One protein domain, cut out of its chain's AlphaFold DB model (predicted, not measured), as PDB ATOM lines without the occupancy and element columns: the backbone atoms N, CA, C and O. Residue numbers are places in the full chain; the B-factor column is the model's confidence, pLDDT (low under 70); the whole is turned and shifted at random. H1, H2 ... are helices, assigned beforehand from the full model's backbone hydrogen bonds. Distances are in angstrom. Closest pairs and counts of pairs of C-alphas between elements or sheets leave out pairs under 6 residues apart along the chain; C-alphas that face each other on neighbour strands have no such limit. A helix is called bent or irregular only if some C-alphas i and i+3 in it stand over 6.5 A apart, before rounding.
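AT A GLANCE: This is residues 593 to 746 of the 747 residues of the protein "TPT domain-containing protein" of Verticillium longisporum (UniProt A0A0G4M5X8). This is a compact cluster of crossed helices: the long helix H3 runs through the middle, H7 runs back along one side of it, the helical hairpin of H5 and H6 crosses it on another, and H9 slants across towards a third. H2 lies by the first end of H3, with short H1 at a corner before it and close to H6 and H9, while short H8 lies by the last end of H7 and H4 lies beyond the last end of H3. The printed part has 154 residues with nine named helices, H1 to H9 along the chain, and no named strand; the class is all helix. The radius of gyration of the C-alphas is 16.1 A, and the spans are 44 by 39 by 31 A.

HOW THE PARTS SIT: H3, residues 608 to 626, touches H7, residues 679 to 696, at a shallow tilt of 33 degrees, only just short of steep, opposite ways; their closest C-alphas, Cys 617 and Ala 682, are 5.0 A apart. H3 touches H6, residues 662 to 676, at a steep tilt of 60 degrees, with the C-alphas of Gly 616 and Ser 671 closest at 3.6 A. H5, residues 650 to 660, forms a hairpin with H6 at 5 degrees, opposite ways; the C-alphas of Val 658 and Leu 664 are closest, at 5.4 A. H9, residues 716 to 730, only just touches H3, with 3 pairs of C-alphas within 8 A, the closest being Phe 615 and Val 724 at 7.2 A. H2, residues 599 to 606, touches H9, about perpendicular at 84 degrees; the C-alphas of Glu 600 and Leu 716 are closest, at 6.2 A. H1, residues 593 to 597, and H2 only just touch, only at the corner, with Gly 594 and Phe 601 closest at 5.8 A between C-alphas. H4, residues 635 to 643, is near H3, and H8, residues 700 to 703, is close to but not clearly touching H7. Every O i to N i+4 pair is within hydrogen-bond range in H1, H2, H3, H5, H7 and H9; H4 has 2 of 5, with 3 of 6 O i to N i+3 pairs, H6 has 3 of 11, with 8 of 12, and H8 is too short for an O i to N i+4 pair.

IN THESE COORDINATES: H3 is 26.4 A long and begins at C-alpha 608 (212.082, 186.503, 328.595). H7 is 26.0 A, H6 23.7 A and H9 21.1 A long, and H9 ends at C-alpha 730 (206.640, 207.412, 331.835). H4 and H6 are irregular: C-alphas 640 and 643 are 7.7 A apart, and C-alphas 663 and 666 are 7.5 A apart.

THE WHOLE: The C-alphas farthest apart, Gly 706 and Asp 737, are 46.3 A apart. The printed part has no cut, and the link from H8 to H9 is long. Mean pLDDT of the printed part is 75.8, with residues 630 to 644, 703 to 713 and 732 to 746 among those under 70.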
ATOM      1  N   LEU A 593     203.219 197.691 323.011       77.69
ATOM      2  CA  LEU A 593     204.594 197.448 322.577       77.69
ATOM      3  C   LEU A 593     204.636 196.477 321.389       77.69
ATOM      4  O   LEU A 593     205.415 196.686 320.459       77.69
ATOM      5  N   GLY A 594     203.760 195.468 321.381       72.38
ATOM      6  CA  GLY A 594     203.596 194.512 320.290       72.38
ATOM      7  C   GLY A 594     203.082 195.139 318.993       72.38
ATOM      8  O   GLY A 594     203.600 194.814 317.929       72.38
ATOM      9  N   GLU A 595     202.131 196.078 319.045       68.81
ATOM     10  CA  GLU A 595     201.675 196.787 317.836       68.81
ATOM     11  C   GLU A 595     202.690 197.842 317.352       68.81
ATOM     12  O   GLU A 595     202.831 198.032 316.144       68.81
ATOM     13  N   ALA A 596     203.438 198.494 318.254       67.88
ATOM     14  CA  ALA A 596     204.446 199.492 317.876       67.88
ATOM     15  C   ALA A 596     205.711 198.865 317.257       67.88
ATOM     16  O   ALA A 596     206.190 199.309 316.213       67.88
ATOM     17  N   TYR A 597     206.258 197.820 317.888       72.25
ATOM     18  CA  TYR A 597     207.523 197.193 317.483       72.25
ATOM     19  C   TYR A 597     207.349 195.886 316.696       72.25
ATOM     20  O   TYR A 597     208.313 195.410 316.096       72.25
ATOM     21  N   GLY A 598     206.142 195.321 316.645       72.44
ATOM     22  CA  GLY A 598     205.807 194.179 315.799       72.44
ATOM     23  C   GLY A 598     206.447 192.856 316.229       72.44
ATOM     24  O   GLY A 598     206.606 192.550 317.412       72.44
ATOM     25  N   LEU A 599     206.808 192.051 315.226       70.12
ATOM     26  CA  LEU A 599     207.351 190.699 315.399       70.12
ATOM     27  C   LEU A 599     208.661 190.700 316.199       70.12
ATOM     28  O   LEU A 599     208.899 189.793 316.989       70.12
ATOM     29  N   GLU A 600     209.462 191.750 316.057       76.44
ATOM     30  CA  GLU A 600     210.714 191.949 316.780       76.44
ATOM     31  C   GLU A 600     210.516 192.120 318.301       76.44
ATOM     32  O   GLU A 600     211.396 191.764 319.083       76.44
ATOM     33  N   PHE A 601     209.354 192.600 318.765       82.38
ATOM     34  CA  PHE A 601     209.026 192.583 320.197       82.38
ATOM     35  C   PHE A 601     208.554 191.203 320.666       82.38
ATOM     36  O   PHE A 601     208.938 190.772 321.751       82.38
ATOM     37  N   ALA A 602     207.803 190.466 319.841       82.25
ATOM     38  CA  ALA A 602     207.437 189.081 320.151       82.25
ATOM     39  C   ALA A 602     208.678 188.170 320.261       82.25
ATOM     40  O   ALA A 602     208.782 187.378 321.196       82.25
ATOM     41  N   GLU A 603     209.656 188.339 319.366       82.50
ATOM     42  CA  GLU A 603     210.954 187.649 319.402       82.50
ATOM     43  C   GLU A 603     211.756 188.002 320.669       82.50
ATOM     44  O   GLU A 603     212.265 187.114 321.354       82.50
ATOM     45  N   LEU A 604     211.795 189.288 321.045       85.44
ATOM     46  CA  LEU A 604     212.418 189.744 322.291       85.44
ATOM     47  C   LEU A 604     211.750 189.118 323.530       85.44
ATOM     48  O   LEU A 604     212.441 188.654 324.435       85.44
ATOM     49  N   MET A 605     210.416 189.063 323.565       89.00
ATOM     50  CA  MET A 605     209.659 188.459 324.668       89.00
ATOM     51  C   MET A 605     209.789 186.929 324.726       89.00
ATOM     52  O   MET A 605     209.668 186.357 325.810       89.00
ATOM     53  N   GLY A 606     210.116 186.268 323.610       85.31
ATOM     54  CA  GLY A 606     210.498 184.852 323.584       85.31
ATOM     55  C   GLY A 606     211.764 184.550 324.399       85.31
ATOM     56  O   GLY A 606     211.874 183.481 324.993       85.31
ATOM     57  N   ALA A 607     212.682 185.515 324.519       89.12
ATOM     58  CA  ALA A 607     213.891 185.428 325.344       89.12
ATOM     59  C   ALA A 607     213.707 186.040 326.754       89.12
ATOM     60  O   ALA A 607     214.615 186.683 327.292       89.12
ATOM     61  N   SER A 608     212.527 185.847 327.353       89.81
ATOM     62  CA  SER A 608     212.082 186.503 328.595       89.81
ATOM     63  C   SER A 608     213.053 186.399 329.778       89.81
ATOM     64  O   SER A 608     213.183 187.366 330.528       89.81
ATOM     65  N   ASP A 609     213.783 185.289 329.933       90.38
ATOM     66  CA  ASP A 609     214.788 185.123 330.994       90.38
ATOM     67  C   ASP A 609     215.955 186.119 330.861       90.38
ATOM     68  O   ASP A 609     216.294 186.848 331.797       90.38
ATOM     69  N   LEU A 610     216.556 186.171 329.672       90.69
ATOM     70  CA  LEU A 610     217.701 187.024 329.350       90.69
ATOM     71  C   LEU A 610     217.308 188.507 329.357       90.69
ATOM     72  O   LEU A 610     218.034 189.357 329.878       90.69
ATOM     73  N   VAL A 611     216.138 188.807 328.797       91.50
ATOM     74  CA  VAL A 611     215.582 190.161 328.740       91.50
ATOM     75  C   VAL A 611     215.155 190.630 330.132       91.50
ATOM     76  O   VAL A 611     215.423 191.774 330.490       91.50
ATOM     77  N   GLY A 612     214.584 189.751 330.958       90.88
ATOM     78  CA  GLY A 612     214.237 190.038 332.350       90.88
ATOM     79  C   GLY A 612     215.466 190.246 333.235       90.88
ATOM     80  O   GLY A 612     215.466 191.139 334.079       90.88
ATOM     81  N   CYS A 613     216.555 189.512 332.996       93.62
ATOM     82  CA  CYS A 613     217.848 189.784 333.626       93.62
ATOM     83  C   CYS A 613     218.359 191.193 333.268       93.62
ATOM     84  O   CYS A 613     218.654 191.995 334.159       93.62
ATOM     85  N   ALA A 614     218.379 191.550 331.978       90.62
ATOM     86  CA  ALA A 614     218.774 192.889 331.535       90.62
ATOM     87  C   ALA A 614     217.877 193.998 332.129       90.62
ATOM     88  O   ALA A 614     218.379 195.030 332.575       90.62
ATOM     89  N   PHE A 615     216.560 193.779 332.165       93.19
ATOM     90  CA  PHE A 615     215.573 194.732 332.678       93.19
ATOM     91  C   PHE A 615     215.692 194.935 334.198       93.19
ATOM     92  O   PHE A 615     215.680 196.069 334.679       93.19
ATOM     93  N   GLY A 616     215.903 193.855 334.958       91.31
ATOM     94  CA  GLY A 616     216.177 193.907 336.396       91.31
ATOM     95  C   GLY A 616     217.485 194.616 336.735       91.31
ATOM     96  O   GLY A 616     217.520 195.446 337.645       91.31
ATOM     97  N   CYS A 617     218.551 194.355 335.972       89.81
ATOM     98  CA  CYS A 617     219.818 195.060 336.160       89.81
ATOM     99  C   CYS A 617     219.668 196.564 335.881       89.81
ATOM    100  O   CYS A 617     220.168 197.370 336.661       89.81
ATOM    101  N   ALA A 618     218.929 196.960 334.834       86.56
ATOM    102  CA  ALA A 618     218.616 198.369 334.577       86.56
ATOM    103  C   ALA A 618     217.866 199.010 335.760       86.56
ATOM    104  O   ALA A 618     218.284 200.057 336.254       86.56
ATOM    105  N   ALA A 619     216.838 198.340 336.295       90.44
ATOM    106  CA  ALA A 619     216.107 198.795 337.478       90.44
ATOM    107  C   ALA A 619     217.026 198.985 338.703       90.44
ATOM    108  O   ALA A 619     216.929 199.992 339.410       90.44
ATOM    109  N   ARG A 620     217.948 198.041 338.944       90.94
ATOM    110  CA  ARG A 620     218.927 198.110 340.041       90.94
ATOM    111  C   ARG A 620     219.938 199.245 339.859       90.94
ATOM    112  O   ARG A 620     220.259 199.921 340.839       90.94
ATOM    113  N   ILE A 621     220.397 199.480 338.629       84.19
ATOM    114  CA  ILE A 621     221.288 200.591 338.267       84.19
ATOM    115  C   ILE A 621     220.581 201.932 338.494       84.19
ATOM    116  O   ILE A 621     221.143 202.797 339.157       84.19
ATOM    117  N   PHE A 622     219.337 202.097 338.032       86.12
ATOM    118  CA  PHE A 622     218.560 203.319 338.275       86.12
ATOM    119  C   PHE A 622     218.374 203.584 339.777       86.12
ATOM    120  O   PHE A 622     218.595 204.703 340.232       86.12
ATOM    121  N   SER A 623     218.087 202.541 340.566       85.44
ATOM    122  CA  SER A 623     218.014 202.647 342.031       85.44
ATOM    123  C   SER A 623     219.333 203.107 342.661       85.44
ATOM    124  O   SER A 623     219.307 203.936 343.563       85.44
ATOM    125  N   GLY A 624     220.479 202.595 342.195       79.94
ATOM    126  CA  GLY A 624     221.790 202.972 342.738       79.94
ATOM    127  C   GLY A 624     222.273 204.355 342.302       79.94
ATOM    128  O   GLY A 624     222.988 205.011 343.054       79.94
ATOM    129  N   ILE A 625     221.829 204.841 341.137       78.56
ATOM    130  CA  ILE A 625     222.007 206.244 340.732       78.56
ATOM    131  C   ILE A 625     221.230 207.158 341.688       78.56
ATOM    132  O   ILE A 625     221.807 208.096 342.228       78.56
ATOM    133  N   MET A 626     219.956 206.849 341.956       76.00
ATOM    134  CA  MET A 626     219.109 207.621 342.877       76.00
ATOM    135  C   MET A 626     219.599 207.588 344.334       76.00
ATOM    136  O   MET A 626     219.426 208.564 345.057       76.00
ATOM    137  N   ALA A 627     220.209 206.481 344.763       78.94
ATOM    138  CA  ALA A 627     220.792 206.319 346.096       78.94
ATOM    139  C   ALA A 627     222.250 206.817 346.205       78.94
ATOM    140  O   ALA A 627     222.876 206.641 347.247       78.94
ATOM    141  N   PHE A 628     222.799 207.424 345.144       73.88
ATOM    142  CA  PHE A 628     224.179 207.919 345.071       73.88
ATOM    143  C   PHE A 628     225.266 206.867 345.391       73.88
ATOM    144  O   PHE A 628     226.356 207.205 345.843       73.88
ATOM    145  N   GLU A 629     225.021 205.585 345.087       74.25
ATOM    146  CA  GLU A 629     225.924 204.455 345.401       74.25
ATOM    147  C   GLU A 629     227.274 204.483 344.651       74.25
ATOM    148  O   GLU A 629     228.148 203.655 344.913       74.25
ATOM    149  N   LYS A 630     227.465 205.401 343.695       64.56
ATOM    150  CA  LYS A 630     228.694 205.512 342.901       64.56
ATOM    151  C   LYS A 630     229.627 206.595 343.477       64.56
ATOM    152  O   LYS A 630     229.264 207.774 343.419       64.56
ATOM    153  N   PRO A 631     230.856 206.254 343.917       50.41
ATOM    154  CA  PRO A 631     231.835 207.259 344.320       50.41
ATOM    155  C   PRO A 631     232.194 208.178 343.140       50.41
ATOM    156  O   PRO A 631     232.374 207.724 342.008       50.41
ATOM    157  N   GLY A 632     232.274 209.485 343.405       53.62
ATOM    158  CA  GLY A 632     232.592 210.509 342.403       53.62
ATOM    159  C   GLY A 632     231.403 211.079 341.613       53.62
ATOM    160  O   GLY A 632     231.629 211.824 340.661       53.62
ATOM    161  N   MET A 633     230.146 210.775 341.969       53.72
ATOM    162  CA  MET A 633     229.000 211.550 341.464       53.72
ATOM    163  C   MET A 633     228.873 212.872 342.227       53.72
ATOM    164  O   MET A 633     228.286 212.930 343.303       53.72
ATOM    165  N   ASP A 634     229.438 213.928 341.650       46.00
ATOM    166  CA  ASP A 634     229.327 215.296 342.160       46.00
ATOM    167  C   ASP A 634     227.902 215.870 341.982       46.00
ATOM    168  O   ASP A 634     227.130 215.410 341.133       46.00
ATOM    169  N   ILE A 635     227.574 216.925 342.735       47.81
ATOM    170  CA  ILE A 635     226.279 217.636 342.766       47.81
ATOM    171  C   ILE A 635     225.802 218.020 341.353       47.81
ATOM    172  O   ILE A 635     224.602 218.038 341.075       47.81
ATOM    173  N   TYR A 636     226.730 218.257 340.424       41.84
ATOM    174  CA  TYR A 636     226.440 218.523 339.014       41.84
ATOM    175  C   TYR A 636     225.615 217.408 338.334       41.84
ATOM    176  O   TYR A 636     224.659 217.696 337.613       41.84
ATOM    177  N   HIS A 637     225.909 216.134 338.625       45.47
ATOM    178  CA  HIS A 637     225.153 214.998 338.082       45.47
ATOM    179  C   HIS A 637     223.768 214.868 338.740       45.47
ATOM    180  O   HIS A 637     222.813 214.475 338.071       45.47
ATOM    181  N   ALA A 638     223.619 215.291 340.004       47.59
ATOM    182  CA  ALA A 638     222.320 215.346 340.684       47.59
ATOM    183  C   ALA A 638     221.344 216.349 340.022       47.59
ATOM    184  O   ALA A 638     220.125 216.172 340.066       47.59
ATOM    185  N   VAL A 639     221.866 217.391 339.359       44.47
ATOM    186  CA  VAL A 639     221.059 218.355 338.586       44.47
ATOM    187  C   VAL A 639     220.611 217.773 337.236       44.47
ATOM    188  O   VAL A 639     219.531 218.119 336.750       44.47
ATOM    189  N   GLN A 640     221.389 216.862 336.642       45.94
ATOM    190  CA  GLN A 640     221.028 216.170 335.397       45.94
ATOM    191  C   GLN A 640     220.048 215.006 335.621       45.94
ATOM    192  O   GLN A 640     219.239 214.710 334.740       45.94
ATOM    193  N   THR A 641     220.006 214.408 336.817       51.81
ATOM    194  CA  THR A 641     219.041 213.349 337.182       51.81
ATOM    195  C   THR A 641     217.597 213.833 337.396       51.81
ATOM    196  O   THR A 641     216.782 213.099 337.943       51.81
ATOM    197  N   ARG A 642     217.215 215.021 336.899       50.53
ATOM    198  CA  ARG A 642     215.834 215.566 336.934       50.53
ATOM    199  C   ARG A 642     214.746 214.658 336.335       50.53
ATOM    200  O   ARG A 642     213.572 214.896 336.591       50.53
ATOM    201  N   ASN A 643     215.128 213.644 335.557       53.41
ATOM    202  CA  ASN A 643     214.224 212.653 334.965       53.41
ATOM    203  C   ASN A 643     214.133 211.335 335.770       53.41
ATOM    204  O   ASN A 643     213.528 210.377 335.293       53.41
ATOM    205  N   TYR A 644     214.751 211.258 336.954       64.12
ATOM    206  CA  TYR A 644     214.649 210.113 337.862       64.12
ATOM    207  C   TYR A 644     213.634 210.411 338.969       64.12
ATOM    208  O   TYR A 644     213.864 211.230 339.855       64.12
ATOM    209  N   PHE A 645     212.501 209.720 338.905       72.88
ATOM    210  CA  PHE A 645     211.393 209.802 339.856       72.88
ATOM    211  C   PHE A 645     211.460 208.646 340.861       72.88
ATOM    212  O   PHE A 645     212.133 207.647 340.604       72.88
ATOM    213  N   GLU A 646     210.712 208.715 341.964       72.94
ATOM    214  CA  GLU A 646     210.630 207.615 342.943       72.94
ATOM    215  C   GLU A 646     210.195 206.268 342.334       72.94
ATOM    216  O   GLU A 646     210.616 205.213 342.812       72.94
ATOM    217  N   GLU A 647     209.407 206.297 341.254       79.25
ATOM    218  CA  GLU A 647     208.980 205.118 340.490       79.25
ATOM    219  C   GLU A 647     209.946 204.734 339.347       79.25
ATOM    220  O   GLU A 647     209.723 203.739 338.663       79.25
ATOM    221  N   SER A 648     211.038 205.479 339.131       79.19
ATOM    222  CA  SER A 648     212.003 205.232 338.042       79.19
ATOM    223  C   SER A 648     213.086 204.196 338.377       79.19
ATOM    224  O   SER A 648     213.797 203.746 337.480       79.19
ATOM    225  N   GLY A 649     213.203 203.792 339.649       83.50
ATOM    226  CA  GLY A 649     214.228 202.865 340.135       83.50
ATOM    227  C   GLY A 649     213.693 201.606 340.827       83.50
ATOM    228  O   GLY A 649     212.592 201.565 341.384       83.50
ATOM    229  N   GLY A 650     214.517 200.557 340.816       87.38
ATOM    230  CA  GLY A 650     214.401 199.380 341.677       87.38
ATOM    231  C   GLY A 650     213.072 198.625 341.574       87.38
ATOM    232  O   GLY A 650     212.528 198.399 340.491       87.38
ATOM    233  N   ARG A 651     212.535 198.209 342.730       90.44
ATOM    234  CA  ARG A 651     211.285 197.429 342.812       90.44
ATOM    235  C   ARG A 651     210.073 198.194 342.268       90.44
ATOM    236  O   ARG A 651     209.159 197.571 341.727       90.44
ATOM    237  N   ARG A 652     210.071 199.521 342.419       87.81
ATOM    238  CA  ARG A 652     208.996 200.409 341.963       87.81
ATOM    239  C   ARG A 652     208.959 200.481 340.439       87.81
ATOM    240  O   ARG A 652     207.929 200.150 339.867       87.81
ATOM    241  N   PHE A 653     210.104 200.695 339.787       89.81
ATOM    242  CA  PHE A 653     210.227 200.664 338.322       89.81
ATOM    243  C   PHE A 653     209.657 199.397 337.677       89.81
ATOM    244  O   PHE A 653     208.874 199.482 336.730       89.81
ATOM    245  N   ILE A 654     210.000 198.215 338.201       90.75
ATOM    246  CA  ILE A 654     209.501 196.937 337.662       90.75
ATOM    247  C   ILE A 654     207.973 196.854 337.811       90.75
ATOM    248  O   ILE A 654     207.272 196.530 336.853       90.75
ATOM    249  N   ARG A 655     207.437 197.209 338.988       89.75
ATOM    250  CA  ARG A 655     205.988 197.232 339.248       89.75
ATOM    251  C   ARG A 655     205.259 198.247 338.362       89.75
ATOM    252  O   ARG A 655     204.215 197.912 337.803       89.75
ATOM    253  N   PHE A 656     205.796 199.457 338.227       89.00
ATOM    254  CA  PHE A 656     205.260 200.513 337.373       89.00
ATOM    255  C   PHE A 656     205.212 200.060 335.910       89.00
ATOM    256  O   PHE A 656     204.163 200.154 335.273       89.00
ATOM    257  N   SER A 657     206.316 199.506 335.403       89.12
ATOM    258  CA  SER A 657     206.449 199.069 334.010       89.12
ATOM    259  C   SER A 657     205.431 197.990 333.651       89.12
ATOM    260  O   SER A 657     204.743 198.124 332.645       89.12
ATOM    261  N   VAL A 658     205.253 196.975 334.505       89.56
ATOM    262  CA  VAL A 658     204.263 195.903 334.287       89.56
ATOM    263  C   VAL A 658     202.823 196.409 334.454       89.56
ATOM    264  O   VAL A 658     201.940 196.001 333.705       89.56
ATOM    265  N   ARG A 659     202.562 197.344 335.383       85.88
ATOM    266  CA  ARG A 659     201.237 197.987 335.516       85.88
ATOM    267  C   ARG A 659     200.896 198.870 334.307       85.88
ATOM    268  O   ARG A 659     199.724 198.991 333.957       85.88
ATOM    269  N   ARG A 660     201.895 199.509 333.688       82.56
ATOM    270  CA  ARG A 660     201.725 200.369 332.505       82.56
ATOM    271  C   ARG A 660     201.620 199.555 331.211       82.56
ATOM    272  O   ARG A 660     200.793 199.902 330.372       82.56
ATOM    273  N   PHE A 661     202.414 198.491 331.097       88.06
ATOM    274  CA  PHE A 661     202.499 197.579 329.958       88.06
ATOM    275  C   PHE A 661     202.422 196.119 330.452       88.06
ATOM    276  O   PHE A 661     203.460 195.507 330.729       88.06
ATOM    277  N   PRO A 662     201.217 195.525 330.555       86.81
ATOM    278  CA  PRO A 662     201.039 194.127 330.961       86.81
ATOM    279  C   PRO A 662     201.802 193.121 330.087       86.81
ATOM    280  O   PRO A 662     202.153 192.044 330.557       86.81
ATOM    281  N   GLU A 663     202.134 193.496 328.848       88.06
ATOM    282  CA  GLU A 663     203.010 192.753 327.932       88.06
ATOM    283  C   GLU A 663     204.383 192.411 328.539       88.06
ATOM    284  O   GLU A 663     204.975 191.397 328.187       88.06
ATOM    285  N   LEU A 664     204.884 193.217 329.485       90.94
ATOM    286  CA  LEU A 664     206.167 192.995 330.163       90.94
ATOM    287  C   LEU A 664     206.078 192.013 331.344       90.94
ATOM    288  O   LEU A 664     207.107 191.681 331.937       90.94
ATOM    289  N   ALA A 665     204.884 191.518 331.692       90.06
ATOM    290  CA  ALA A 665     204.686 190.608 332.822       90.06
ATOM    291  C   ALA A 665     205.614 189.367 332.832       90.06
ATOM    292  O   ALA A 665     206.104 189.042 333.920       90.06
ATOM    293  N   PRO A 666     205.958 188.716 331.694       92.12
ATOM    294  CA  PRO A 666     206.897 187.587 331.679       92.12
ATOM    295  C   PRO A 666     208.298 187.911 332.226       92.12
ATOM    296  O   PRO A 666     208.966 187.032 332.762       92.12
ATOM    297  N   LEU A 667     208.744 189.172 332.149       90.69
ATOM    298  CA  LEU A 667     210.079 189.591 332.596       90.69
ATOM    299  C   LEU A 667     210.199 189.681 334.129       90.69
ATOM    300  O   LEU A 667     211.307 189.689 334.675       90.69
ATOM    301  N   THR A 668     209.063 189.778 334.828       89.19
ATOM    302  CA  THR A 668     208.961 190.173 336.244       89.19
ATOM    303  C   THR A 668     209.803 189.306 337.178       89.19
ATOM    304  O   THR A 668     210.492 189.839 338.048       89.19
ATOM    305  N   ARG A 669     209.771 187.977 336.994       91.12
ATOM    306  CA  ARG A 669     210.457 187.011 337.870       91.12
ATOM    307  C   ARG A 669     211.966 187.267 337.899       91.12
ATOM    308  O   ARG A 669     212.509 187.603 338.948       91.12
ATOM    309  N   ARG A 670     212.615 187.195 336.732       90.00
ATOM    310  CA  ARG A 670     214.057 187.451 336.597       90.00
ATOM    311  C   ARG A 670     214.445 188.878 336.939       90.00
ATOM    312  O   ARG A 670     215.532 189.088 337.470       90.00
ATOM    313  N   SER A 671     213.562 189.842 336.675       91.06
ATOM    314  CA  SER A 671     213.840 191.248 336.972       91.06
ATOM    315  C   SER A 671     213.981 191.509 338.475       91.06
ATOM    316  O   SER A 671     214.844 192.288 338.875       91.06
ATOM    317  N   TYR A 672     213.175 190.848 339.317       93.25
ATOM    318  CA  TYR A 672     213.290 190.994 340.772       93.25
ATOM    319  C   TYR A 672     214.521 190.294 341.360       93.25
ATOM    320  O   TYR A 672     215.103 190.831 342.301       93.25
ATOM    321  N   GLU A 673     214.960 189.163 340.793       91.94
ATOM    322  CA  GLU A 673     216.187 188.464 341.219       91.94
ATOM    323  C   GLU A 673     217.424 189.388 341.156       91.94
ATOM    324  O   GLU A 673     218.251 189.381 342.067       91.94
ATOM    325  N   GLN A 674     217.514 190.266 340.146       92.69
ATOM    326  CA  GLN A 674     218.674 191.155 339.963       92.69
ATOM    327  C   GLN A 674     218.727 192.343 340.939       92.69
ATOM    328  O   GLN A 674     219.747 193.027 341.018       92.69
ATOM    329  N   LEU A 675     217.658 192.610 341.701       90.25
ATOM    330  CA  LEU A 675     217.657 193.700 342.685       90.25
ATOM    331  C   LEU A 675     218.557 193.416 343.897       90.25
ATOM    332  O   LEU A 675     218.951 194.359 344.579       90.25
ATOM    333  N   ALA A 676     218.897 192.148 344.154       90.56
ATOM    334  CA  ALA A 676     219.795 191.746 345.237       90.56
ATOM    335  C   ALA A 676     221.286 192.014 344.937       90.56
ATOM    336  O   ALA A 676     222.124 191.900 345.829       90.56
ATOM    337  N   LEU A 677     221.635 192.358 343.692       89.81
ATOM    338  CA  LEU A 677     223.017 192.619 343.286       89.81
ATOM    339  C   LEU A 677     223.540 193.955 343.836       89.81
ATOM    340  O   LEU A 677     222.783 194.902 344.061       89.81
ATOM    341  N   SER A 678     224.863 194.072 343.980       88.31
ATOM    342  CA  SER A 678     225.509 195.377 344.161       88.31
ATOM    343  C   SER A 678     225.414 196.211 342.877       88.31
ATOM    344  O   SER A 678     225.288 195.664 341.778       88.31
ATOM    345  N   PHE A 679     225.508 197.538 342.990       83.25
ATOM    346  CA  PHE A 679     225.458 198.445 341.838       83.25
ATOM    347  C   PHE A 679     226.471 198.072 340.736       83.25
ATOM    348  O   PHE A 679     226.115 198.000 339.560       83.25
ATOM    349  N   GLN A 680     227.711 197.752 341.117       83.62
ATOM    350  CA  GLN A 680     228.770 197.361 340.182       83.62
ATOM    351  C   GLN A 680     228.519 195.978 339.552       83.62
ATOM    352  O   GLN A 680     228.705 195.814 338.345       83.62
ATOM    353  N   ALA A 681     228.031 194.998 340.324       87.06
ATOM    354  CA  ALA A 681     227.664 193.685 339.785       87.06
ATOM    355  C   ALA A 681     226.499 193.789 338.784       87.06
ATOM    356  O   ALA A 681     226.553 193.194 337.707       87.06
ATOM    357  N   ALA A 682     225.492 194.617 339.086       86.31
ATOM    358  CA  ALA A 682     224.382 194.900 338.181       86.31
ATOM    359  C   ALA A 682     224.849 195.579 336.879       86.31
ATOM    360  O   ALA A 682     224.352 195.235 335.810       86.31
ATOM    361  N   GLN A 683     225.830 196.490 336.925       82.50
ATOM    362  CA  GLN A 683     226.420 197.087 335.715       82.50
ATOM    363  C   GLN A 683     227.105 196.051 334.815       82.50
ATOM    364  O   GLN A 683     226.872 196.044 333.603       82.50
ATOM    365  N   VAL A 684     227.919 195.161 335.391       86.81
ATOM    366  CA  VAL A 684     228.606 194.099 334.636       86.81
ATOM    367  C   VAL A 684     227.590 193.138 334.013       86.81
ATOM    368  O   VAL A 684     227.643 192.885 332.806       86.81
ATOM    369  N   LEU A 685     226.622 192.659 334.800       88.75
ATOM    370  CA  LEU A 685     225.608 191.715 334.331       88.75
ATOM    371  C   LEU A 685     224.637 192.344 333.318       88.75
ATOM    372  O   LEU A 685     224.226 191.676 332.367       88.75
ATOM    373  N   TYR A 686     224.330 193.640 333.439       88.88
ATOM    374  CA  TYR A 686     223.575 194.385 332.428       88.88
ATOM    375  C   TYR A 686     224.294 194.371 331.077       88.88
ATOM    376  O   TYR A 686     223.698 194.008 330.064       88.88
ATOM    377  N   ILE A 687     225.590 194.707 331.055       83.94
ATOM    378  CA  ILE A 687     226.401 194.715 329.829       83.94
ATOM    379  C   ILE A 687     226.464 193.310 329.210       83.94
ATOM    380  O   ILE A 687     226.239 193.164 328.007       83.94
ATOM    381  N   GLN A 688     226.692 192.270 330.018       87.94
ATOM    382  CA  GLN A 688     226.667 190.873 329.563       87.94
ATOM    383  C   GLN A 688     225.305 190.483 328.963       87.94
ATOM    384  O   GLN A 688     225.249 189.899 327.879       87.94
ATOM    385  N   SER A 689     224.204 190.873 329.611       87.75
ATOM    386  CA  SER A 689     222.846 190.588 329.134       87.75
ATOM    387  C   SER A 689     222.536 191.326 327.821       87.75
ATOM    388  O   SER A 689     221.960 190.736 326.907       87.75
ATOM    389  N   LEU A 690     223.000 192.574 327.656       85.00
ATOM    390  CA  LEU A 690     222.920 193.310 326.386       85.00
ATOM    391  C   LEU A 690     223.709 192.621 325.258       85.00
ATOM    392  O   LEU A 690     223.253 192.622 324.113       85.00
ATOM    393  N   PHE A 691     224.867 192.013 325.549       85.12
ATOM    394  CA  PHE A 691     225.583 191.184 324.570       85.12
ATOM    395  C   PHE A 691     224.815 189.903 324.218       85.12
ATOM    396  O   PHE A 691     224.834 189.495 323.058       85.12
ATOM    397  N   GLY A 692     224.094 189.305 325.169       84.19
ATOM    398  CA  GLY A 692     223.152 188.219 324.892       84.19
ATOM    399  C   GLY A 692     222.048 188.650 323.920       84.19
ATOM    400  O   GLY A 692     221.882 188.038 322.869       84.19
ATOM    401  N   VAL A 693     221.352 189.757 324.210       84.00
ATOM    402  CA  VAL A 693     220.299 190.308 323.331       84.00
ATOM    403  C   VAL A 693     220.860 190.686 321.951       84.00
ATOM    404  O   VAL A 693     220.191 190.506 320.935       84.00
ATOM    405  N   ARG A 694     222.118 191.147 321.876       84.00
ATOM    406  CA  ARG A 694     222.817 191.379 320.601       84.00
ATOM    407  C   ARG A 694     223.000 190.089 319.790       84.00
ATOM    408  O   ARG A 694     222.853 190.149 318.575       84.00
ATOM    409  N   LYS A 695     223.315 188.953 320.428       83.25
ATOM    410  CA  LYS A 695     223.508 187.652 319.752       83.25
ATOM    411  C   LYS A 695     222.215 187.074 319.174       83.25
ATOM    412  O   LYS A 695     222.283 186.393 318.160       83.25
ATOM    413  N   LEU A 696     221.063 187.372 319.778       81.62
ATOM    414  CA  LEU A 696     219.750 187.014 319.222       81.62
ATOM    415  C   LEU A 696     219.403 187.826 317.961       81.62
ATOM    416  O   LEU A 696     218.558 187.424 317.175       81.62
ATOM    417  N   CYS A 697     220.040 188.980 317.749       80.81
ATOM    418  CA  CYS A 697     219.650 189.921 316.707       80.81
ATOM    419  C   CYS A 697     220.400 189.693 315.383       80.81
ATOM    420  O   CYS A 697     221.563 190.074 315.243       80.81
ATOM    421  N   ALA A 698     219.692 189.216 314.357       72.94
ATOM    422  CA  ALA A 698     220.239 188.970 313.017       72.94
ATOM    423  C   ALA A 698     220.529 190.232 312.161       72.94
ATOM    424  O   ALA A 698     220.946 190.114 311.009       72.94
ATOM    425  N   CYS A 699     220.313 191.454 312.669       70.88
ATOM    426  CA  CYS A 699     220.497 192.679 311.872       70.88
ATOM    427  C   CYS A 699     221.980 193.009 311.576       70.88
ATOM    428  O   CYS A 699     222.856 192.775 312.411       70.88
ATOM    429  N   ASN A 700     222.253 193.667 310.439       63.50
ATOM    430  CA  ASN A 700     223.612 194.020 309.976       63.50
ATOM    431  C   ASN A 700     224.450 194.795 311.017       63.50
ATOM    432  O   ASN A 700     225.663 194.624 311.111       63.50
ATOM    433  N   ILE A 701     223.804 195.623 311.850       68.25
ATOM    434  CA  ILE A 701     224.466 196.400 312.920       68.25
ATOM    435  C   ILE A 701     224.990 195.479 314.039       68.25
ATOM    436  O   ILE A 701     225.988 195.786 314.698       68.25
ATOM    437  N   CYS A 702     224.310 194.354 314.274       71.62
ATOM    438  CA  CYS A 702     224.668 193.370 315.291       71.62
ATOM    439  C   CYS A 702     225.664 192.329 314.761       71.62
ATOM    440  O   CYS A 702     226.629 192.028 315.469       71.62
ATOM    441  N   SER A 703     225.494 191.874 313.514       66.00
ATOM    442  CA  SER A 703     226.343 190.869 312.855       66.00
ATOM    443  C   SER A 703     227.672 191.398 312.295       66.00
ATOM    444  O   SER A 703     228.551 190.603 311.980       66.00
ATOM    445  N   GLY A 704     227.865 192.718 312.195       59.19
ATOM    446  CA  GLY A 704     229.172 193.319 311.883       59.19
ATOM    447  C   GLY A 704     229.564 193.329 310.401       59.19
ATOM    448  O   GLY A 704     230.632 193.834 310.065       59.19
ATOM    449  N   SER A 705     228.699 192.849 309.502       52.03
ATOM    450  CA  SER A 705     228.860 193.088 308.063       52.03
ATOM    451  C   SER A 705     228.697 194.583 307.775       52.03
ATOM    452  O   SER A 705     227.626 195.143 307.998       52.03
ATOM    453  N   GLY A 706     229.737 195.228 307.235       47.34
ATOM    454  CA  GLY A 706     229.748 196.655 306.872       47.34
ATOM    455  C   GLY A 706     228.812 197.053 305.719       47.34
ATOM    456  O   GLY A 706     228.930 198.149 305.173       47.34
ATOM    457  N   SER A 707     227.887 196.177 305.326       43.69
ATOM    458  CA  SER A 707     226.846 196.460 304.344       43.69
ATOM    459  C   SER A 707     225.723 197.301 304.967       43.69
ATOM    460  O   SER A 707     225.332 197.104 306.122       43.69
ATOM    461  N   ARG A 708     225.188 198.266 304.197       45.53
ATOM    462  CA  ARG A 708     224.077 199.142 304.628       45.53
ATOM    463  C   ARG A 708     222.959 198.295 305.259       45.53
ATOM    464  O   ARG A 708     222.641 197.251 304.691       45.53
ATOM    465  N   PRO A 709     222.352 198.713 306.388       46.34
ATOM    466  CA  PRO A 709     221.328 197.912 307.048       46.34
ATOM    467  C   PRO A 709     220.184 197.629 306.076       46.34
ATOM    468  O   PRO A 709     219.552 198.567 305.578       46.34
ATOM    469  N   SER A 710     219.929 196.344 305.814       45.66
ATOM    470  CA  SER A 710     218.731 195.917 305.102       45.66
ATOM    471  C   SER A 710     217.527 196.450 305.870       45.66
ATOM    472  O   SER A 710     217.380 196.274 307.079       45.66
ATOM    473  N   LEU A 711     216.688 197.208 305.172       50.56
ATOM    474  CA  LEU A 711     215.693 198.087 305.785       50.56
ATOM    475  C   LEU A 711     214.422 197.334 306.224       50.56
ATOM    476  O   LEU A 711     213.340 197.922 306.282       50.56
ATOM    477  N   ASP A 712     214.558 196.032 306.479       52.75
ATOM    478  CA  ASP A 712     213.479 195.051 306.564       52.75
ATOM    479  C   ASP A 712     213.429 194.259 307.895       52.75
ATOM    480  O   ASP A 712     212.563 193.404 308.056       52.75
ATOM    481  N   SER A 713     214.250 194.617 308.893       61.75
ATOM    482  CA  SER A 713     214.058 194.229 310.304       61.75
ATOM    483  C   SER A 713     214.515 195.313 311.292       61.75
ATOM    484  O   SER A 713     215.446 196.079 311.019       61.75
ATOM    485  N   LEU A 714     213.853 195.399 312.449       71.00
ATOM    486  CA  LEU A 714     214.295 196.224 313.577       71.00
ATOM    487  C   LEU A 714     215.387 195.506 314.386       71.00
ATOM    488  O   LEU A 714     215.458 194.284 314.463       71.00
ATOM    489  N   CYS A 715     216.271 196.279 315.016       77.88
ATOM    490  CA  CYS A 715     217.322 195.725 315.868       77.88
ATOM    491  C   CYS A 715     216.760 195.408 317.263       77.88
ATOM    492  O   CYS A 715     216.410 196.342 317.986       77.88
ATOM    493  N   LEU A 716     216.739 194.133 317.679       81.00
ATOM    494  CA  LEU A 716     216.223 193.701 318.994       81.00
ATOM    495  C   LEU A 716     216.877 194.458 320.162       81.00
ATOM    496  O   LEU A 716     216.204 194.879 321.100       81.00
ATOM    497  N   LEU A 717     218.188 194.715 320.075       80.62
ATOM    498  CA  LEU A 717     218.930 195.495 321.072       80.62
ATOM    499  C   LEU A 717     218.480 196.967 321.136       80.62
ATOM    500  O   LEU A 717     218.564 197.589 322.195       80.62
ATOM    501  N   ALA A 718     218.026 197.536 320.016       77.12
ATOM    502  CA  ALA A 718     217.454 198.879 319.984       77.12
ATOM    503  C   ALA A 718     216.024 198.880 320.541       77.12
ATOM    504  O   ALA A 718     215.729 199.715 321.389       77.12
ATOM    505  N   VAL A 719     215.185 197.911 320.147       81.06
ATOM    506  CA  VAL A 719     213.819 197.730 320.676       81.06
ATOM    507  C   VAL A 719     213.845 197.588 322.201       81.06
ATOM    508  O   VAL A 719     213.180 198.354 322.893       81.06
ATOM    509  N   PHE A 720     214.694 196.705 322.741       85.50
ATOM    510  CA  PHE A 720     214.872 196.540 324.188       85.50
ATOM    511  C   PHE A 720     215.220 197.857 324.898       85.50
ATOM    512  O   PHE A 720     214.597 198.217 325.897       85.50
ATOM    513  N   LYS A 721     216.196 198.610 324.370       78.50
ATOM    514  CA  LYS A 721     216.602 199.895 324.955       78.50
ATOM    515  C   LYS A 721     215.484 200.936 324.893       78.50
ATOM    516  O   LYS A 721     215.291 201.648 325.873       78.50
ATOM    517  N   SER A 722     214.734 200.999 323.792       77.69
ATOM    518  CA  SER A 722     213.571 201.884 323.670       77.69
ATOM    519  C   SER A 722     212.502 201.555 324.714       77.69
ATOM    520  O   SER A 722     212.037 202.465 325.391       77.69
ATOM    521  N   VAL A 723     212.180 200.273 324.926       84.44
ATOM    522  CA  VAL A 723     211.216 199.836 325.955       84.44
ATOM    523  C   VAL A 723     211.649 200.278 327.359       84.44
ATOM    524  O   VAL A 723     210.838 200.841 328.094       84.44
ATOM    525  N   VAL A 724     212.927 200.096 327.723       81.81
ATOM    526  CA  VAL A 724     213.468 200.549 329.022       81.81
ATOM    527  C   VAL A 724     213.351 202.071 329.176       81.81
ATOM    528  O   VAL A 724     212.887 202.543 330.214       81.81
ATOM    529  N   ILE A 725     213.717 202.840 328.143       78.31
ATOM    530  CA  ILE A 725     213.662 204.310 328.161       78.31
ATOM    531  C   ILE A 725     212.214 204.813 328.258       78.31
ATOM    532  O   ILE A 725     211.933 205.691 329.069       78.31
ATOM    533  N   VAL A 726     211.282 204.242 327.489       80.25
ATOM    534  CA  VAL A 726     209.854 204.599 327.538       80.25
ATOM    535  C   VAL A 726     209.274 204.316 328.925       80.25
ATOM    536  O   VAL A 726     208.591 205.172 329.486       80.25
ATOM    537  N   CYS A 727     209.594 203.167 329.530       85.12
ATOM    538  CA  CYS A 727     209.195 202.864 330.906       85.12
ATOM    539  C   CYS A 727     209.753 203.888 331.908       85.12
ATOM    540  O   CYS A 727     209.024 204.350 332.786       85.12
ATOM    541  N   GLN A 728     211.022 204.282 331.756       80.50
ATOM    542  CA  GLN A 728     211.682 205.243 332.641       80.50
ATOM    543  C   GLN A 728     211.069 206.643 332.513       80.50
ATOM    544  O   GLN A 728     210.709 207.242 333.523       80.50
ATOM    545  N   MET A 729     210.873 207.143 331.290       75.50
ATOM    546  CA  MET A 729     210.258 208.452 331.044       75.50
ATOM    547  C   MET A 729     208.815 208.521 331.558       75.50
ATOM    548  O   MET A 729     208.422 209.512 332.171       75.50
ATOM    549  N   LEU A 730     208.027 207.457 331.367       76.94
ATOM    550  CA  LEU A 730     206.640 207.412 331.835       76.94
ATOM    551  C   LEU A 730     206.512 207.301 333.363       76.94
ATOM    552  O   LEU A 730     205.444 207.627 333.880       76.94
ATOM    553  N   SER A 731     207.558 206.881 334.085       79.19
ATOM    554  CA  SER A 731     207.525 206.733 335.553       79.19
ATOM    555  C   SER A 731     207.306 208.050 336.312       79.19
ATOM    556  O   SER A 731     206.818 208.028 337.438       79.19
ATOM    557  N   GLY A 732     207.590 209.196 335.682       68.31
ATOM    558  CA  GLY A 732     207.270 210.529 336.207       68.31
ATOM    559  C   GLY A 732     205.900 211.073 335.810       68.31
ATOM    560  O   GLY A 732     205.604 212.232 336.092       68.31
ATOM    561  N   MET A 733     205.077 210.287 335.108       68.88
ATOM    562  CA  MET A 733     203.806 210.743 334.546       68.88
ATOM    563  C   MET A 733     202.615 210.022 335.176       68.88
ATOM    564  O   MET A 733     202.282 208.884 334.809       68.88
ATOM    565  N   GLU A 734     201.899 210.736 336.046       58.94
ATOM    566  CA  GLU A 734     200.536 210.371 336.426       58.94
ATOM    567  C   GLU A 734     199.622 210.478 335.199       58.94
ATOM    568  O   GLU A 734     199.366 211.554 334.659       58.94
ATOM    569  N   VAL A 735     199.152 209.326 334.725       60.44
ATOM    570  CA  VAL A 735     198.242 209.217 333.583       60.44
ATOM    571  C   VAL A 735     196.972 208.551 334.071       60.44
ATOM    572  O   VAL A 735     197.021 207.463 334.640       60.44
ATOM    573  N   ALA A 736     195.838 209.203 333.823       55.06
ATOM    574  CA  ALA A 736     194.530 208.704 334.213       55.06
ATOM    575  C   ALA A 736     194.270 207.279 333.704       55.06
ATOM    576  O   ALA A 736     194.623 206.933 332.572       55.06
ATOM    577  N   ASP A 737     193.622 206.455 334.525       53.00
ATOM    578  CA  ASP A 737     193.237 205.109 334.117       53.00
ATOM    579  C   ASP A 737     192.230 205.133 332.955       53.00
ATOM    580  O   ASP A 737     191.471 206.083 332.774       53.00
ATOM    581  N   GLY A 738     192.334 204.133 332.075       53.81
ATOM    582  CA  GLY A 738     191.651 204.100 330.775       53.81
ATOM    583  C   GLY A 738     192.335 204.893 329.649       53.81
ATOM    584  O   GLY A 738     192.140 204.564 328.481       53.81
ATOM    585  N   MET A 739     193.198 205.875 329.943       59.56
ATOM    586  CA  MET A 739     193.886 206.634 328.890       59.56
ATOM    587  C   MET A 739     195.033 205.816 328.268       59.56
ATOM    588  O   MET A 739     195.991 205.440 328.958       59.56
ATOM    589  N   GLY A 740     194.925 205.545 326.962       63.31
ATOM    590  CA  GLY A 740     195.957 204.908 326.133       63.31
ATOM    591  C   GLY A 740     197.002 205.895 325.596       63.31
ATOM    592  O   GLY A 740     196.757 207.106 325.532       63.31
ATOM    593  N   LEU A 741     198.171 205.388 325.195       66.12
ATOM    594  CA  LEU A 741     199.245 206.192 324.596       66.12
ATOM    595  C   LEU A 741     198.899 206.554 323.143       66.12
ATOM    596  O   LEU A 741     198.383 205.719 322.404       66.12
ATOM    597  N   ARG A 742     199.175 207.799 322.728       60.97
ATOM    598  CA  ARG A 742     199.027 208.237 321.328       60.97
ATOM    599  C   ARG A 742     200.109 207.564 320.481       60.97
ATOM    600  O   ARG A 742     201.277 207.626 320.860       60.97
ATOM    601  N   ARG A 743     199.721 206.963 319.351       57.94
ATOM    602  CA  ARG A 743     200.613 206.188 318.468       57.94
ATOM    603  C   ARG A 743     201.875 206.978 318.076       57.94
ATOM    604  O   ARG A 743     202.985 206.538 318.350       57.94
ATOM    605  N   ASP A 744     201.697 208.206 317.597       53.50
ATOM    606  CA  ASP A 744     202.767 209.114 317.138       53.50
ATOM    607  C   ASP A 744     203.722 209.599 318.251       53.50
ATOM    608  O   ASP A 744     204.713 210.266 317.964       53.50
ATOM    609  N   GLY A 745     203.404 209.334 319.523       56.53
ATOM    610  CA  GLY A 745     204.293 209.607 320.658       56.53
ATOM    611  C   GLY A 745     205.165 208.414 321.061       56.53
ATOM    612  O   GLY A 745     206.038 208.575 321.911       56.53
ATOM    613  N   LEU A 746     204.907 207.231 320.493       60.22
ATOM    614  CA  LEU A 746     205.620 205.978 320.760       60.22
ATOM    615  C   LEU A 746     206.457 205.509 319.550       60.22
ATOM    616  O   LEU A 746     207.475 204.843 319.748       60.22
TER     617      LEU A 746